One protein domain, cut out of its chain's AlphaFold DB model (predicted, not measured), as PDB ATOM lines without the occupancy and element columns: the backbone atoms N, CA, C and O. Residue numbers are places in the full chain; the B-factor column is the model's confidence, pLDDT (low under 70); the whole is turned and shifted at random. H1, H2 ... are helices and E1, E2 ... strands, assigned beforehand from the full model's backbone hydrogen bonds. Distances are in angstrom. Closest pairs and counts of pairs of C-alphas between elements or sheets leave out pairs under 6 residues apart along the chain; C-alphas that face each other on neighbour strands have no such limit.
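This is residues 137 to 205 and 264 to 319 of the 320 residues of an uncharacterized protein of Saccharibacillus sp. O23 (UniProt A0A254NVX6). A five-stranded antiparallel sheet, curled like part of a barrel, wraps round the helix H3, which packs inside the curl on E1 to E4. At the other end H1 packs on E5 and E4, while short H2 sits by E2 and E3, reached from H1 by a long loop. The printed part has 125 residues, with three named helices and five named strands in the order H1 H2 E1 E2 E3 E4 E5 H3; the sheet's order is E1 - E2 - E3 - E4 - E5 and the class is mixed, helices and strands. It is compact, with a radius of gyration of the C-alphas of 15.4 A, yet elongated in outline, 50 by 31 by 26 A.

The strongly twisted sheet consists of E1, residues 181 to 188, E2, 193 to 205, E3, 264 to 271, E4, 274 to 288, and E5, 291 to 299; E1 and E5 are its edge strands. E1 and E2 form a hairpin, with N 183 and O 197 2.8 A apart, within hydrogen-bond range. Antiparallel E2 and E3 have N 198 and O 268 within range at 2.8 A. E3, E4 and E5 form a meander, each strand the antiparallel neighbour of the one before. In it N 267 and O 279 are 2.8 A apart, and N 286 and O 293 2.8 A. E4 bends by 55 degrees at residue 277. H3, residues 304 to 317, is on the sheet; its closest C-alphas with E4 are those of Gly 311 and Gly 276, 4.1 A apart. H1, residues 137 to 152, is on the same face, over E5 and across the strands at 64 degrees on the local plane; Gly 145 and Tyr 292 have the closest C-alphas of H1 and E5, 5.7 A apart. H1 and H3 are apart. H2, residues 169 to 173, is on the sheet at a height of 8.6 A; its closest C-alphas with E3 are those of Ala 172 and Tyr 270, 6.3 A apart. In H1, H2 and H3 every O i to N i+4 pair is within hydrogen-bond range.

H1 begins at C-alpha 137 (3.723, -21.307, -33.290) and measures 22.6 A. H2 measures 6.3 A, E1 20.6 A, E2 37.6 A, E3 23.3 A, E4 41.8 A and E5 25.1 A. H3 measures 19.9 A and ends at C-alpha 317 (44.825, -33.443, -54.930).

The C-alphas farthest apart are those of Asp 289 and Lys 319, 51.6 A. Residues 206 to 263 are not printed; C-alphas 205 and 264 are 9.4 A apart across the cut. The link from H1 to H2 is long, 16 residues. The mean pLDDT of the printed part is 74.0, and residues 137 to 138, 141 to 175 and 289 to 291 are under 70.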
ATOM      1  N   GLU A 137       3.360 -20.032 -33.919       68.81
ATOM      2  CA  GLU A 137       3.723 -21.307 -33.290       68.81
ATOM      3  C   GLU A 137       4.319 -22.314 -34.284       68.81
ATOM      4  O   GLU A 137       5.344 -22.930 -33.986       68.81
ATOM      5  N   ASP A 138       3.764 -22.402 -35.493       68.62
ATOM      6  CA  ASP A 138       4.285 -23.266 -36.552       68.62
ATOM      7  C   ASP A 138       5.604 -22.737 -37.106       68.62
ATOM      8  O   ASP A 138       6.523 -23.505 -37.391       68.62
ATOM      9  N   GLU A 139       5.722 -21.415 -37.243       72.56
ATOM     10  CA  GLU A 139       6.964 -20.786 -37.680       72.56
ATOM     11  C   GLU A 139       8.113 -21.066 -36.706       72.56
ATOM     12  O   GLU A 139       9.231 -21.385 -37.132       72.56
ATOM     13  N   LYS A 140       7.824 -20.993 -35.404       73.56
ATOM     14  CA  LYS A 140       8.777 -21.329 -34.353       73.56
ATOM     15  C   LYS A 140       9.156 -22.811 -34.399       73.56
ATOM     16  O   LYS A 140      10.345 -23.112 -34.450       73.56
ATOM     17  N   ALA A 141       8.180 -23.719 -34.463       69.38
ATOM     18  CA  ALA A 141       8.425 -25.163 -34.498       69.38
ATOM     19  C   ALA A 141       9.235 -25.602 -35.732       69.38
ATOM     20  O   ALA A 141      10.127 -26.442 -35.622       69.38
ATOM     21  N   LEU A 142       8.977 -25.003 -36.900       69.19
ATOM     22  CA  LEU A 142       9.765 -25.240 -38.115       69.19
ATOM     23  C   LEU A 142      11.223 -24.807 -37.952       69.19
ATOM     24  O   LEU A 142      12.123 -25.493 -38.430       69.19
ATOM     25  N   SER A 143      11.445 -23.668 -37.294       68.94
ATOM     26  CA  SER A 143      12.786 -23.118 -37.090       68.94
ATOM     27  C   SER A 143      13.564 -23.939 -36.058       68.94
ATOM     28  O   SER A 143      14.668 -24.392 -36.344       68.94
ATOM     29  N   GLU A 144      12.961 -24.216 -34.898       68.56
ATOM     30  CA  GLU A 144      13.585 -24.999 -33.823       68.56
ATOM     31  C   GLU A 144      13.841 -26.453 -34.241       68.56
ATOM     32  O   GLU A 144      14.932 -26.972 -34.012       68.56
ATOM     33  N   GLY A 145      12.871 -27.103 -34.894       62.75
ATOM     34  CA  GLY A 145      13.027 -28.479 -35.368       62.75
ATOM     35  C   GLY A 145      14.138 -28.618 -36.411       62.75
ATOM     36  O   GLY A 145      14.887 -29.592 -36.387       62.75
ATOM     37  N   PHE A 146      14.310 -27.610 -37.271       67.31
ATOM     38  CA  PHE A 146      15.385 -27.602 -38.261       67.31
ATOM     39  C   PHE A 146      16.761 -27.299 -37.662       67.31
ATOM     40  O   PHE A 146      17.770 -27.852 -38.098       67.31
ATOM     41  N   GLU A 147      16.844 -26.433 -36.654       64.62
ATOM     42  CA  GLU A 147      18.099 -26.207 -35.931       64.62
ATOM     43  C   GLU A 147      18.539 -27.459 -35.160       64.62
ATOM     44  O   GLU A 147      19.722 -27.807 -35.185       64.62
ATOM     45  N   GLN A 148      17.596 -28.169 -34.532       61.34
ATOM     46  CA  GLN A 148      17.857 -29.428 -33.826       61.34
ATOM     47  C   GLN A 148      18.262 -30.563 -34.772       61.34
ATOM     48  O   GLN A 148      19.259 -31.236 -34.516       61.34
ATOM     49  N   SER A 149      17.571 -30.731 -35.902       59.81
ATOM     50  CA  SER A 149      17.929 -31.764 -36.880       59.81
ATOM     51  C   SER A 149      19.320 -31.537 -37.475       59.81
ATOM     52  O   SER A 149      20.077 -32.486 -37.690       59.81
ATOM     53  N   ASN A 150      19.706 -30.275 -37.689       59.72
ATOM     54  CA  ASN A 150      21.080 -29.948 -38.041       59.72
ATOM     55  C   ASN A 150      22.017 -30.324 -36.886       59.72
ATOM     56  O   ASN A 150      23.108 -30.851 -37.137       59.72
ATOM     57  N   ALA A 151      21.618 -30.068 -35.631       56.62
ATOM     58  CA  ALA A 151      22.457 -30.301 -34.459       56.62
ATOM     59  C   ALA A 151      22.890 -31.764 -34.304       56.62
ATOM     60  O   ALA A 151      24.067 -32.058 -34.082       56.62
ATOM     61  N   GLU A 152      21.979 -32.698 -34.549       52.19
ATOM     62  CA  GLU A 152      22.296 -34.132 -34.550       52.19
ATOM     63  C   GLU A 152      23.144 -34.585 -35.732       52.19
ATOM     64  O   GLU A 152      23.932 -35.521 -35.598       52.19
ATOM     65  N   GLN A 153      23.070 -33.894 -36.871       51.47
ATOM     66  CA  GLN A 153      24.004 -34.121 -37.978       51.47
ATOM     67  C   GLN A 153      25.420 -33.591 -37.675       51.47
ATOM     68  O   GLN A 153      26.351 -33.784 -38.470       51.47
ATOM     69  N   GLY A 154      25.616 -32.998 -36.492       43.66
ATOM     70  CA  GLY A 154      26.879 -32.485 -35.976       43.66
ATOM     71  C   GLY A 154      26.975 -30.961 -35.971       43.66
ATOM     72  O   GLY A 154      28.075 -30.452 -35.768       43.66
ATOM     73  N   PHE A 155      25.873 -30.242 -36.206       42.28
ATOM     74  CA  PHE A 155      25.791 -28.803 -35.965       42.28
ATOM     75  C   PHE A 155      25.753 -28.540 -34.455       42.28
ATOM     76  O   PHE A 155      25.230 -29.296 -33.645       42.28
ATOM     77  N   SER A 156      26.319 -27.436 -34.026       37.56
ATOM     78  CA  SER A 156      26.008 -26.894 -32.716       37.56
ATOM     79  C   SER A 156      26.203 -25.400 -32.868       37.56
ATOM     80  O   SER A 156      27.341 -24.953 -33.030       37.56
ATOM     81  N   PRO A 157      25.111 -24.616 -32.868       35.56
ATOM     82  CA  PRO A 157      25.179 -23.192 -33.174       35.56
ATOM     83  C   PRO A 157      25.999 -22.402 -32.142       35.56
ATOM     84  O   PRO A 157      26.285 -21.233 -32.370       35.56
ATOM     85  N   ASN A 158      26.401 -23.030 -31.024       34.78
ATOM     86  CA  ASN A 158      27.118 -22.390 -29.922       34.78
ATOM     87  C   ASN A 158      28.299 -23.182 -29.336       34.78
ATOM     88  O   ASN A 158      28.862 -22.759 -28.325       34.78
ATOM     89  N   SER A 159      28.744 -24.287 -29.938       35.84
ATOM     90  CA  SER A 159      30.041 -24.846 -29.536       35.84
ATOM     91  C   SER A 159      31.139 -24.135 -30.309       35.84
ATOM     92  O   SER A 159      31.569 -24.585 -31.371       35.84
ATOM     93  N   ALA A 160      31.618 -23.027 -29.741       34.19
ATOM     94  CA  ALA A 160      32.987 -22.611 -29.994       34.19
ATOM     95  C   ALA A 160      33.889 -23.850 -29.815       34.19
ATOM     96  O   ALA A 160      33.691 -24.594 -28.844       34.19
ATOM     97  N   PRO A 161      34.834 -24.122 -30.732       39.75
ATOM     98  CA  PRO A 161      35.781 -25.204 -30.528       39.75
ATOM     99  C   PRO A 161      36.461 -24.952 -29.184       39.75
ATOM    100  O   PRO A 161      37.115 -23.931 -28.983       39.75
ATOM    101  N   ASN A 162      36.268 -25.858 -28.225       32.84
ATOM    102  CA  ASN A 162      36.809 -25.717 -26.869       32.84
ATOM    103  C   ASN A 162      38.332 -25.984 -26.820       32.84
ATOM    104  O   ASN A 162      38.904 -26.272 -25.773       32.84
ATOM    105  N   ALA A 163      38.991 -25.881 -27.971       36.59
ATOM    106  CA  ALA A 163      40.423 -25.786 -28.140       36.59
ATOM    107  C   ALA A 163      40.672 -24.500 -28.930       36.59
ATOM    108  O   ALA A 163      40.020 -24.268 -29.946       36.59
ATOM    109  N   ALA A 164      41.585 -23.652 -28.450       32.78
ATOM    110  CA  ALA A 164      42.019 -22.478 -29.196       32.78
ATOM    111  C   ALA A 164      42.307 -22.895 -30.650       32.78
ATOM    112  O   ALA A 164      43.070 -23.852 -30.831       32.78
ATOM    113  N   PRO A 165      41.701 -22.237 -31.660       41.12
ATOM    114  CA  PRO A 165      41.849 -22.669 -33.033       41.12
ATOM    115  C   PRO A 165      43.332 -22.713 -33.355       41.12
ATOM    116  O   PRO A 165      44.056 -21.724 -33.181       41.12
ATOM    117  N   SER A 166      43.803 -23.874 -33.803       48.38
ATOM    118  CA  SER A 166      45.136 -23.955 -34.378       48.38
ATOM    119  C   SER A 166      45.256 -22.872 -35.465       48.38
ATOM    120  O   SER A 166      44.265 -22.503 -36.099       48.38
ATOM    121  N   ALA A 167      46.449 -22.331 -35.729       50.22
ATOM    122  CA  ALA A 167      46.630 -21.262 -36.729       50.22
ATOM    123  C   ALA A 167      46.089 -21.619 -38.143       50.22
ATOM    124  O   ALA A 167      45.981 -20.757 -39.015       50.22
ATOM    125  N   ILE A 168      45.760 -22.894 -38.369       48.34
ATOM    126  CA  ILE A 168      45.161 -23.462 -39.577       48.34
ATOM    127  C   ILE A 168      43.619 -23.350 -39.561       48.34
ATOM    128  O   ILE A 168      43.036 -23.041 -40.597       48.34
ATOM    129  N   GLU A 169      42.959 -23.514 -38.408       50.53
ATOM    130  CA  GLU A 169      41.509 -23.292 -38.224       50.53
ATOM    131  C   GLU A 169      41.124 -21.832 -38.462       50.53
ATOM    132  O   GLU A 169      40.171 -21.545 -39.185       50.53
ATOM    133  N   GLY A 170      41.937 -20.899 -37.951       52.09
ATOM    134  CA  GLY A 170      41.748 -19.466 -38.195       52.09
ATOM    135  C   GLY A 170      41.850 -19.080 -39.678       52.09
ATOM    136  O   GLY A 170      41.202 -18.130 -40.112       52.09
ATOM    137  N   LYS A 171      42.607 -19.841 -40.485       51.91
ATOM    138  CA  LYS A 171      42.686 -19.641 -41.943       51.91
ATOM    139  C   LYS A 171      41.485 -20.218 -42.689       51.91
ATOM    140  O   LYS A 171      41.087 -19.640 -43.692       51.91
ATOM    141  N   ALA A 172      40.916 -21.330 -42.221       54.09
ATOM    142  CA  ALA A 172      39.709 -21.902 -42.818       54.09
ATOM    143  C   ALA A 172      38.477 -21.019 -42.555       54.09
ATOM    144  O   ALA A 172      37.715 -20.764 -43.482       54.09
ATOM    145  N   ALA A 173      38.332 -20.483 -41.338       55.62
ATOM    146  CA  ALA A 173      37.241 -19.568 -40.987       55.62
ATOM    147  C   ALA A 173      37.277 -18.251 -41.779       55.62
ATOM    148  O   ALA A 173      36.232 -17.721 -42.142       55.62
ATOM    149  N   ALA A 174      38.470 -17.743 -42.104       60.91
ATOM    150  CA  ALA A 174      38.630 -16.549 -42.934       60.91
ATOM    151  C   ALA A 174      38.396 -16.792 -44.441       60.91
ATOM    152  O   ALA A 174      38.315 -15.827 -45.198       60.91
ATOM    153  N   ALA A 175      38.333 -18.053 -44.886       67.56
ATOM    154  CA  ALA A 175      38.221 -18.419 -46.300       67.56
ATOM    155  C   ALA A 175      36.781 -18.715 -46.757       67.56
ATOM    156  O   ALA A 175      36.537 -18.771 -47.966       67.56
ATOM    157  N   ALA A 176      35.853 -18.922 -45.820       76.88
ATOM    158  CA  ALA A 176      34.450 -19.182 -46.124       76.88
ATOM    159  C   ALA A 176      33.784 -17.965 -46.784       76.88
ATOM    160  O   ALA A 176      34.073 -16.813 -46.441       76.88
ATOM    161  N   SER A 177      32.881 -18.218 -47.733       83.44
ATOM    162  CA  SER A 177      32.133 -17.144 -48.387       83.44
ATOM    163  C   SER A 177      31.250 -16.379 -47.378       83.44
ATOM    164  O   SER A 177      30.731 -16.974 -46.430       83.44
ATOM    165  N   PRO A 178      31.019 -15.062 -47.556       84.38
ATOM    166  CA  PRO A 178      30.147 -14.298 -46.665       84.38
ATOM    167  C   PRO A 178      28.748 -14.916 -46.525       84.38
ATOM    168  O   PRO A 178      28.115 -15.283 -47.516       84.38
ATOM    169  N   GLY A 179      28.249 -14.993 -45.289       79.88
ATOM    170  CA  GLY A 179      26.938 -15.571 -44.972       79.88
ATOM    171  C   GLY A 179      26.932 -17.091 -44.779       79.88
ATOM    172  O   GLY A 179      25.875 -17.641 -44.479       79.88
ATOM    173  N   PHE A 180      28.079 -17.760 -44.922       84.88
ATOM    174  CA  PHE A 180      28.244 -19.161 -44.548       84.88
ATOM    175  C   PHE A 180      28.676 -19.290 -43.084       84.88
ATOM    176  O   PHE A 180      29.583 -18.594 -42.627       84.88
ATOM    177  N   ASN A 181      28.052 -20.215 -42.358       81.94
ATOM    178  CA  ASN A 181      28.368 -20.525 -40.964       81.94
ATOM    179  C   ASN A 181      29.020 -21.903 -40.866       81.94
ATOM    180  O   ASN A 181      28.649 -22.808 -41.611       81.94
ATOM    181  N   LEU A 182      29.986 -22.074 -39.958       80.69
ATOM    182  CA  LEU A 182      30.597 -23.381 -39.710       80.69
ATOM    183  C   LEU A 182      29.543 -24.332 -39.138       80.69
ATOM    184  O   LEU A 182      28.918 -24.022 -38.126       80.69
ATOM    185  N   VAL A 183      29.377 -25.491 -39.771       75.94
ATOM    186  CA  VAL A 183      28.413 -26.514 -39.355       75.94
ATOM    187  C   VAL A 183      29.102 -27.701 -38.721       75.94
ATOM    188  O   VAL A 183      28.701 -28.130 -37.649       75.94
ATOM    189  N   LYS A 184      30.145 -28.232 -39.362       82.00
ATOM    190  CA  LYS A 184      30.811 -29.446 -38.889       82.00
ATOM    191  C   LYS A 184      32.297 -29.403 -39.188       82.00
ATOM    192  O   LYS A 184      32.726 -28.860 -40.202       82.00
ATOM    193  N   SER A 185      33.089 -30.020 -38.321       81.25
ATOM    194  CA  SER A 185      34.488 -30.320 -38.606       81.25
ATOM    195  C   SER A 185      34.766 -31.797 -38.368       81.25
ATOM    196  O   SER A 185      34.133 -32.433 -37.524       81.25
ATOM    197  N   LYS A 186      35.691 -32.359 -39.143       83.56
ATOM    198  CA  LYS A 186      36.099 -33.762 -39.028       83.56
ATOM    199  C   LYS A 186      37.578 -33.893 -39.346       83.56
ATOM    200  O   LYS A 186      38.053 -33.338 -40.337       83.56
ATOM    201  N   TYR A 187      38.295 -34.649 -38.519       82.00
ATOM    202  CA  TYR A 187      39.659 -35.055 -38.832       82.00
ATOM    203  C   TYR A 187      39.641 -36.268 -39.759       82.00
ATOM    204  O   TYR A 187      39.091 -37.314 -39.412       82.00
ATOM    205  N   ASN A 188      40.258 -36.141 -40.930       83.06
ATOM    206  CA  ASN A 188      40.442 -37.249 -41.849       83.06
ATOM    207  C   ASN A 188      41.817 -37.888 -41.613       83.06
ATOM    208  O   ASN A 188      42.858 -37.298 -41.911       83.06
ATOM    209  N   THR A 189      41.816 -39.114 -41.086       83.31
ATOM    210  CA  THR A 189      43.034 -39.859 -40.738       83.31
ATOM    211  C   THR A 189      43.796 -40.385 -41.951       83.31
ATOM    212  O   THR A 189      44.992 -40.626 -41.843       83.31
ATOM    213  N   ALA A 190      43.146 -40.561 -43.107       87.12
ATOM    214  CA  ALA A 190      43.828 -41.004 -44.325       87.12
ATOM    215  C   ALA A 190      44.754 -39.909 -44.876       87.12
ATOM    216  O   ALA A 190      45.837 -40.197 -45.379       87.12
ATOM    217  N   TRP A 191      44.338 -38.649 -44.729       86.31
ATOM    218  CA  TRP A 191      45.050 -37.487 -45.263       86.31
ATOM    219  C   TRP A 191      45.752 -36.644 -44.195       86.31
ATOM    220  O   TRP A 191      46.459 -35.696 -44.532       86.31
ATOM    221  N   ASN A 192      45.577 -36.989 -42.916       85.69
ATOM    222  CA  ASN A 192      46.083 -36.266 -41.748       85.69
ATOM    223  C   ASN A 192      45.680 -34.779 -41.721       85.69
ATOM    224  O   ASN A 192      46.480 -33.909 -41.363       85.69
ATOM    225  N   GLN A 193      44.444 -34.470 -42.116       82.31
ATOM    226  CA  GLN A 193      43.944 -33.098 -42.248       82.31
ATOM    227  C   GLN A 193      42.522 -32.951 -41.708       82.31
ATOM    228  O   GLN A 193      41.709 -33.865 -41.811       82.31
ATOM    229  N   TYR A 194      42.220 -31.772 -41.163       84.88
ATOM    230  CA  TYR A 194      40.855 -31.389 -40.810       84.88
ATOM    231  C   TYR A 194      40.113 -30.821 -42.018       84.88
ATOM    232  O   TYR A 194      40.633 -29.941 -42.706       84.88
ATOM    233  N   GLY A 195      38.880 -31.281 -42.209       86.88
ATOM    234  CA  GLY A 195      37.877 -30.628 -43.041       86.88
ATOM    235  C   GLY A 195      36.927 -29.788 -42.191       86.88
ATOM    236  O   GLY A 195      36.596 -30.167 -41.066       86.88
ATOM    237  N   TYR A 196      36.469 -28.674 -42.753       86.88
ATOM    238  CA  TYR A 196      35.505 -27.747 -42.165       86.88
ATOM    239  C   TYR A 196      34.376 -27.530 -43.164       86.88
ATOM    240  O   TYR A 196      34.613 -27.013 -44.255       86.88
ATOM    241  N   LEU A 197      33.170 -27.945 -42.804       87.44
ATOM    242  CA  LEU A 197      31.966 -27.786 -43.603       87.44
ATOM    243  C   LEU A 197      31.232 -26.543 -43.124       87.44
ATOM    244  O   LEU A 197      30.849 -26.452 -41.958       87.44
ATOM    245  N   TYR A 198      31.037 -25.608 -44.039       86.12
ATOM    246  CA  TYR A 198      30.264 -24.398 -43.851       86.12
ATOM    247  C   TYR A 198      28.984 -24.463 -44.670       86.12
ATOM    248  O   TYR A 198      28.945 -25.094 -45.726       86.12
ATOM    249  N   GLN A 199      27.957 -23.765 -44.203       85.12
ATOM    250  CA  GLN A 199      26.641 -23.790 -44.813       85.12
ATOM    251  C   GLN A 199      25.984 -22.421 -44.830       85.12
ATOM    252  O   GLN A 199      26.084 -21.655 -43.869       85.12
ATOM    253  N   LYS A 200      25.241 -22.164 -45.900       85.19
ATOM    254  CA  LYS A 200      24.344 -21.023 -46.036       85.19
ATOM    255  C   LYS A 200      22.977 -21.516 -46.484       85.19
ATOM    256  O   LYS A 200      22.866 -22.329 -47.394       85.19
ATOM    257  N   GLN A 201      21.932 -21.021 -45.834       83.50
ATOM    258  CA  GLN A 201      20.561 -21.425 -46.116       83.50
ATOM    259  C   GLN A 201      19.748 -20.255 -46.637       83.50
ATOM    260  O   GLN A 201      19.802 -19.150 -46.099       83.50
ATOM    261  N   THR A 202      18.966 -20.528 -47.673       84.19
ATOM    262  CA  THR A 202      18.052 -19.564 -48.277       84.19
ATOM    263  C   THR A 202      16.678 -20.203 -48.406       84.19
ATOM    264  O   THR A 202      16.539 -21.252 -49.035       84.19
ATOM    265  N   VAL A 203      15.653 -19.572 -47.833       84.31
ATOM    266  CA  VAL A 203      14.261 -20.004 -48.020       84.31
ATOM    267  C   VAL A 203      13.864 -19.751 -49.475       84.31
ATOM    268  O   VAL A 203      13.958 -18.626 -49.959       84.31
ATOM    269  N   GLN A 204      13.453 -20.807 -50.173       80.62
ATOM    270  CA  GLN A 204      13.036 -20.776 -51.578       80.62
ATOM    271  C   GLN A 204      11.522 -20.649 -51.716       80.62
ATOM    272  O   GLN A 204      11.032 -19.896 -52.551       80.62
ATOM    273  N   ASP A 205      10.779 -21.394 -50.900       77.50
ATOM    274  CA  ASP A 205       9.322 -21.349 -50.885       77.50
ATOM    275  C   ASP A 205       8.806 -21.606 -49.471       77.50
ATOM    276  O   ASP A 205       9.459 -22.235 -48.635       77.50
ATOM    277  N   LEU A 264      17.008 -23.903 -49.923       84.31
ATOM    278  CA  LEU A 264      18.272 -24.167 -50.601       84.31
ATOM    279  C   LEU A 264      19.375 -24.098 -49.546       84.31
ATOM    280  O   LEU A 264      19.530 -23.077 -48.875       84.31
ATOM    281  N   THR A 265      20.121 -25.182 -49.417       84.00
ATOM    282  CA  THR A 265      21.262 -25.321 -48.520       84.00
ATOM    283  C   THR A 265      22.524 -25.384 -49.363       84.00
ATOM    284  O   THR A 265      22.806 -26.398 -49.997       84.00
ATOM    285  N   GLU A 266      23.264 -24.285 -49.395       88.81
ATOM    286  CA  GLU A 266      24.570 -24.197 -50.040       88.81
ATOM    287  C   GLU A 266      25.637 -24.652 -49.042       88.81
ATOM    288  O   GLU A 266      25.618 -24.244 -47.879       88.81
ATOM    289  N   ILE A 267      26.576 -25.482 -49.490       90.56
ATOM    290  CA  ILE A 267      27.609 -26.099 -48.659       90.56
ATOM    291  C   ILE A 267      28.982 -25.816 -49.259       90.56
ATOM    292  O   ILE A 267      29.206 -26.016 -50.454       90.56
ATOM    293  N   GLU A 268      29.924 -25.416 -48.412       92.88
ATOM    294  CA  GLU A 268      31.336 -25.285 -48.754       92.88
ATOM    295  C   GLU A 268      32.186 -26.104 -47.782       92.88
ATOM    296  O   GLU A 268      32.096 -25.932 -46.569       92.88
ATOM    297  N   VAL A 269      33.045 -26.982 -48.298       91.44
ATOM    298  CA  VAL A 269      34.019 -27.706 -47.473       91.44
ATOM    299  C   VAL A 269      35.409 -27.162 -47.733       91.44
ATOM    300  O   VAL A 269      35.887 -27.171 -48.869       91.44
ATOM    301  N   TYR A 270      36.075 -26.762 -46.658       90.69
ATOM    302  CA  TYR A 270      37.442 -26.272 -46.669       90.69
ATOM    303  C   TYR A 270      38.377 -27.219 -45.925       90.69
ATOM    304  O   TYR A 270      38.023 -27.784 -44.894       90.69
ATOM    305  N   SER A 271      39.611 -27.331 -46.402       88.88
ATOM    306  CA  SER A 271      40.723 -27.931 -45.663       88.88
ATOM    307  C   SER A 271      41.950 -27.050 -45.838       88.88
ATOM    308  O   SER A 271      42.231 -26.565 -46.932       88.88
ATOM    309  N   GLN A 272      42.674 -26.788 -44.749       85.56
ATOM    310  CA  GLN A 272      43.886 -25.956 -44.758       85.56
ATOM    311  C   GLN A 272      43.717 -24.584 -45.458       85.56
ATOM    312  O   GLN A 272      44.654 -24.085 -46.083       85.56
ATOM    313  N   GLY A 273      42.527 -23.980 -45.362       83.56
ATOM    314  CA  GLY A 273      42.196 -22.692 -45.986       83.56
ATOM    315  C   GLY A 273      41.899 -22.744 -47.490       83.56
ATOM    316  O   GLY A 273      41.695 -21.694 -48.089       83.56
ATOM    317  N   LEU A 274      41.865 -23.931 -48.103       88.44
ATOM    318  CA  LEU A 274      41.493 -24.121 -49.506       88.44
ATOM    319  C   LEU A 274      40.118 -24.766 -49.616       88.44
ATOM    320  O   LEU A 274      39.763 -25.638 -48.822       88.44
ATOM    321  N   LEU A 275      39.365 -24.335 -50.623       92.81
ATOM    322  CA  LEU A 275      38.063 -24.889 -50.955       92.81
ATOM    323  C   LEU A 275      38.233 -26.253 -51.639       92.81
ATOM    324  O   LEU A 275      38.848 -26.362 -52.701       92.81
ATOM    325  N   GLY A 276      37.661 -27.286 -51.032       92.75
ATOM    326  CA  GLY A 276      37.678 -28.655 -51.540       92.75
ATOM    327  C   GLY A 276      36.378 -29.090 -52.205       92.75
ATOM    328  O   GLY A 276      36.400 -29.891 -53.140       92.75
ATOM    329  N   LEU A 277      35.238 -28.578 -51.741       94.62
ATOM    330  CA  LEU A 277      33.924 -28.946 -52.265       94.62
ATOM    331  C   LEU A 277      32.960 -27.764 -52.181       94.62
ATOM    332  O   LEU A 277      32.911 -27.082 -51.160       94.62
ATOM    333  N   LYS A 278      32.162 -27.586 -53.234       93.75
ATOM    334  CA  LYS A 278      30.911 -26.825 -53.212       93.75
ATOM    335  C   LYS A 278      29.765 -27.760 -53.534       93.75
ATOM    336  O   LYS A 278      29.913 -28.611 -54.413       93.75
ATOM    337  N   SER A 279      28.663 -27.620 -52.818       91.44
ATOM    338  CA  SER A 279      27.481 -28.439 -53.033       91.44
ATOM    339  C   SER A 279      26.202 -27.690 -52.687       91.44
ATOM    340  O   SER A 279      26.231 -26.683 -51.986       91.44
ATOM    341  N   GLU A 280      25.083 -28.191 -53.192       88.31
ATOM    342  CA  GLU A 280      23.752 -27.642 -52.975       88.31
ATOM    343  C   GLU A 280      22.783 -28.777 -52.651       88.31
ATOM    344  O   GLU A 280      22.787 -29.829 -53.300       88.31
ATOM    345  N   GLN A 281      21.936 -28.555 -51.652       83.19
ATOM    346  CA  GLN A 281      20.867 -29.466 -51.259       83.19
ATOM    347  C   GLN A 281      19.556 -28.700 -51.158       83.19
ATOM    348  O   GLN A 281      19.512 -27.591 -50.624       83.19
ATOM    349  N   PHE A 282      18.471 -29.305 -51.623       80.38
ATOM    350  CA  PHE A 282      17.126 -28.808 -51.385       80.38
ATOM    351  C   PHE A 282      16.509 -29.607 -50.251       80.38
ATOM    352  O   PHE A 282      16.416 -30.830 -50.317       80.38
ATOM    353  N   ILE A 283      16.093 -28.911 -49.201       78.88
ATOM    354  CA  ILE A 283      15.499 -29.518 -48.016       78.88
ATOM    355  C   ILE A 283      14.094 -28.969 -47.852       78.88
ATOM    356  O   ILE A 283      13.887 -27.758 -47.898       78.88
ATOM    357  N   VAL A 284      13.129 -29.855 -47.647       76.69
ATOM    358  CA  VAL A 284      11.759 -29.482 -47.307       76.69
ATOM    359  C   VAL A 284      11.506 -29.877 -45.868       76.69
ATOM    360  O   VAL A 284      11.748 -31.012 -45.470       76.69
ATOM    361  N   THR A 285      11.023 -28.921 -45.092       78.88
ATOM    362  CA  THR A 285      10.637 -29.118 -43.701       78.88
ATOM    363  C   THR A 285       9.148 -28.875 -43.575       78.88
ATOM    364  O   THR A 285       8.649 -27.928 -44.189       78.88
ATOM    365  N   ALA A 286       8.449 -29.649 -42.760       77.12
ATOM    366  CA  ALA A 286       7.057 -29.387 -42.452       77.12
ATOM    367  C   ALA A 286       6.729 -29.654 -40.989       77.12
ATOM    368  O   ALA A 286       7.397 -30.447 -40.329       77.12
ATOM    369  N   THR A 287       5.676 -29.010 -40.500       73.69
ATOM    370  CA  THR A 287       5.135 -29.248 -39.164       73.69
ATOM    371  C   THR A 287       3.672 -29.649 -39.223       73.69
ATOM    372  O   THR A 287       2.893 -29.107 -40.009       73.69
ATOM    373  N   VAL A 288       3.312 -30.616 -38.381       71.38
ATOM    374  CA  VAL A 288       1.929 -31.016 -38.093       71.38
ATOM    375  C   VAL A 288       1.810 -31.156 -36.585       71.38
ATOM    376  O   VAL A 288       2.524 -31.963 -36.000       71.38
ATOM    377  N   ASP A 289       0.932 -30.372 -35.958       67.19
ATOM    378  CA  ASP A 289       0.700 -30.414 -34.504       67.19
ATOM    379  C   ASP A 289       2.010 -30.350 -33.687       67.19
ATOM    380  O   ASP A 289       2.309 -31.193 -32.843       67.19
ATOM    381  N   SER A 290       2.859 -29.367 -34.008       63.97
ATOM    382  CA  SER A 290       4.208 -29.183 -33.438       63.97
ATOM    383  C   SER A 290       5.219 -30.313 -33.699       63.97
ATOM    384  O   SER A 290       6.377 -30.182 -33.300       63.97
ATOM    385  N   LYS A 291       4.851 -31.396 -34.398       68.44
ATOM    386  CA  LYS A 291       5.813 -32.401 -34.858       68.44
ATOM    387  C   LYS A 291       6.483 -31.957 -36.141       68.44
ATOM    388  O   LYS A 291       5.823 -31.628 -37.124       68.44
ATOM    389  N   TYR A 292       7.804 -31.992 -36.115       73.25
ATOM    390  CA  TYR A 292       8.669 -31.595 -37.209       73.25
ATOM    391  C   TYR A 292       9.008 -32.788 -38.111       73.25
ATOM    392  O   TYR A 292       9.334 -33.873 -37.631       73.25
ATOM    393  N   GLY A 293       8.951 -32.578 -39.423       70.50
ATOM    394  CA  GLY A 293       9.437 -33.510 -40.430       70.50
ATOM    395  C   GLY A 293      10.361 -32.819 -41.422       70.50
ATOM    396  O   GLY A 293      10.131 -31.669 -41.791       70.50
ATOM    397  N   GLN A 294      11.393 -33.528 -41.869       75.31
ATOM    398  CA  GLN A 294      12.372 -33.032 -42.831       75.31
ATOM    399  C   GLN A 294      12.664 -34.093 -43.879       75.31
ATOM    400  O   GLN A 294      12.944 -35.245 -43.556       75.31
ATOM    401  N   VAL A 295      12.655 -33.687 -45.143       73.19
ATOM    402  CA  VAL A 295      12.957 -34.558 -46.277       73.19
ATOM    403  C   VAL A 295      13.863 -33.847 -47.275       73.19
ATOM    404  O   VAL A 295      13.879 -32.619 -47.385       73.19
ATOM    405  N   HIS A 296      14.624 -34.637 -48.022       74.75
ATOM    406  CA  HIS A 296      15.450 -34.150 -49.123       74.75
ATOM    407  C   HIS A 296      14.607 -34.039 -50.403       74.75
ATOM    408  O   HIS A 296      13.898 -34.981 -50.765       74.75
ATOM    409  N   ASP A 297      14.679 -32.884 -51.066       75.12
ATOM    410  CA  ASP A 297      13.938 -32.503 -52.283       75.12
ATOM    411  C   ASP A 297      14.889 -32.308 -53.484       75.12
ATOM    412  O   ASP A 297      14.602 -31.554 -54.415       75.12
ATOM    413  N   GLY A 298      16.055 -32.963 -53.456       75.44
ATOM    414  CA  GLY A 298      17.030 -32.975 -54.548       75.44
ATOM    415  C   GLY A 298      18.337 -32.235 -54.255       75.44
ATOM    416  O   GLY A 298      18.561 -31.695 -53.173       75.44
ATOM    417  N   GLY A 299      19.237 -32.241 -55.237       82.06
ATOM    418  CA  GLY A 299      20.630 -31.835 -55.049       82.06
ATOM    419  C   GLY A 299      21.489 -32.987 -54.526       82.06
ATOM    420  O   GLY A 299      21.205 -34.158 -54.780       82.06
ATOM    421  N   ASP A 300      22.556 -32.661 -53.811       77.44
ATOM    422  CA  ASP A 300      23.512 -33.640 -53.297       77.44
ATOM    423  C   ASP A 300      22.946 -34.408 -52.100       77.44
ATOM    424  O   ASP A 300      22.467 -33.812 -51.138       77.44
ATOM    425  N   THR A 301      22.991 -35.735 -52.143       78.56
ATOM    426  CA  THR A 301      22.427 -36.616 -51.109       78.56
ATOM    427  C   THR A 301      23.471 -37.140 -50.126       78.56
ATOM    428  O   THR A 301      23.124 -37.899 -49.219       78.56
ATOM    429  N   ARG A 302      24.747 -36.765 -50.293       80.38
ATOM    430  CA  ARG A 302      25.825 -37.185 -49.391       80.38
ATOM    431  C   ARG A 302      25.595 -36.660 -47.978       80.38
ATOM    432  O   ARG A 302      25.110 -35.548 -47.770       80.38
ATOM    433  N   THR A 303      26.014 -37.450 -47.002       80.00
ATOM    434  CA  THR A 303      26.104 -37.011 -45.609       80.00
ATOM    435  C   THR A 303      27.217 -35.975 -45.443       80.00
ATOM    436  O   THR A 303      28.186 -35.950 -46.207       80.00
ATOM    437  N   TYR A 304      27.139 -35.145 -44.400       83.25
ATOM    438  CA  TYR A 304      28.202 -34.181 -44.096       83.25
ATOM    439  C   TYR A 304      29.566 -34.838 -43.879       83.25
ATOM    440  O   TYR A 304      30.580 -34.261 -44.260       83.25
ATOM    441  N   ASP A 305      29.614 -36.057 -43.340       82.50
ATOM    442  CA  ASP A 305      30.876 -36.781 -43.162       82.50
ATOM    443  C   ASP A 305      31.494 -37.203 -44.499       82.50
ATOM    444  O   ASP A 305      32.704 -37.064 -44.680       82.50
ATOM    445  N   GLU A 306      30.679 -37.658 -45.454       85.81
ATOM    446  CA  GLU A 306      31.133 -37.972 -46.815       85.81
ATOM    447  C   GLU A 306      31.547 -36.712 -47.579       85.81
ATOM    448  O   GLU A 306      32.521 -36.726 -48.334       85.81
ATOM    449  N   MET A 307      30.824 -35.604 -47.396       89.06
ATOM    450  CA  MET A 307      31.201 -34.309 -47.969       89.06
ATOM    451  C   MET A 307      32.532 -33.814 -47.402       89.06
ATOM    452  O   MET A 307      33.380 -33.351 -48.166       89.06
ATOM    453  N   LEU A 308      32.741 -33.954 -46.091       86.88
ATOM    454  CA  LEU A 308      33.990 -33.612 -45.410       86.88
ATOM    455  C   LEU A 308      35.160 -34.444 -45.937       86.88
ATOM    456  O   LEU A 308      36.191 -33.878 -46.297       86.88
ATOM    457  N   ASP A 309      34.992 -35.762 -46.047       88.94
ATOM    458  CA  ASP A 309      36.042 -36.645 -46.560       88.94
ATOM    459  C   ASP A 309      36.400 -36.323 -48.018       88.94
ATOM    460  O   ASP A 309      37.581 -36.199 -48.355       88.94
ATOM    461  N   ASN A 310      35.393 -36.101 -48.869       91.44
ATOM    462  CA  ASN A 310      35.596 -35.719 -50.268       91.44
ATOM    463  C   ASN A 310      36.243 -34.332 -50.406       91.44
ATOM    464  O   ASN A 310      37.138 -34.142 -51.227       91.44
ATOM    465  N   GLY A 311      35.816 -33.359 -49.597       92.62
ATOM    466  CA  GLY A 311      36.383 -32.013 -49.605       92.62
ATOM    467  C   GLY A 311      37.855 -32.011 -49.192       92.62
ATOM    468  O   GLY A 311      38.677 -31.388 -49.862       92.62
ATOM    469  N   VAL A 312      38.218 -32.763 -48.145       90.56
ATOM    470  CA  VAL A 312      39.625 -32.925 -47.742       90.56
ATOM    471  C   VAL A 312      40.436 -33.584 -48.856       90.56
ATOM    472  O   VAL A 312      41.500 -33.075 -49.212       90.56
ATOM    473  N   TYR A 313      39.928 -34.669 -49.444       92.94
ATOM    474  CA  TYR A 313      40.600 -35.363 -50.543       92.94
ATOM    475  C   TYR A 313      40.884 -34.438 -51.735       92.94
ATOM    476  O   TYR A 313      42.009 -34.392 -52.234       92.94
ATOM    477  N   ASN A 314      39.904 -33.632 -52.143       93.38
ATOM    478  CA  ASN A 314      40.069 -32.691 -53.247       93.38
ATOM    479  C   ASN A 314      41.139 -31.628 -52.959       93.38
ATOM    480  O   ASN A 314      41.894 -31.268 -53.860       93.38
ATOM    481  N   VAL A 315      41.251 -31.149 -51.716       90.38
ATOM    482  CA  VAL A 315      42.328 -30.220 -51.331       90.38
ATOM    483  C   VAL A 315      43.700 -30.889 -51.392       90.38
ATOM    484  O   VAL A 315      44.665 -30.245 -51.798       90.38
ATOM    485  N   VAL A 316      43.810 -32.165 -51.009       89.31
ATOM    486  CA  VAL A 316      45.070 -32.916 -51.135       89.31
ATOM    487  C   VAL A 316      45.486 -33.010 -52.599       89.31
ATOM    488  O   VAL A 316      46.631 -32.699 -52.914       89.31
ATOM    489  N   LEU A 317      44.556 -33.364 -53.492       89.94
ATOM    490  CA  LEU A 317      44.825 -33.443 -54.930       89.94
ATOM    491  C   LEU A 317      45.281 -32.109 -55.526       89.94
ATOM    492  O   LEU A 317      46.163 -32.102 -56.373       89.94
ATOM    493  N   GLN A 318      44.724 -30.984 -55.074       87.06
ATOM    494  CA  GLN A 318      45.128 -29.652 -55.547       87.06
ATOM    495  C   GLN A 318      46.577 -29.279 -55.187       87.06
ATOM    496  O   GLN A 318      47.108 -28.314 -55.733       87.06
ATOM    497  N   LYS A 319      47.195 -29.982 -54.231       79.38
ATOM    498  CA  LYS A 319      48.566 -29.720 -53.764       79.38
ATOM    499  C   LYS A 319      49.610 -30.665 -54.358       79.38
ATOM    500  O   LYS A 319      50.790 -30.481 -54.058       79.38
TER     501      LYS A 319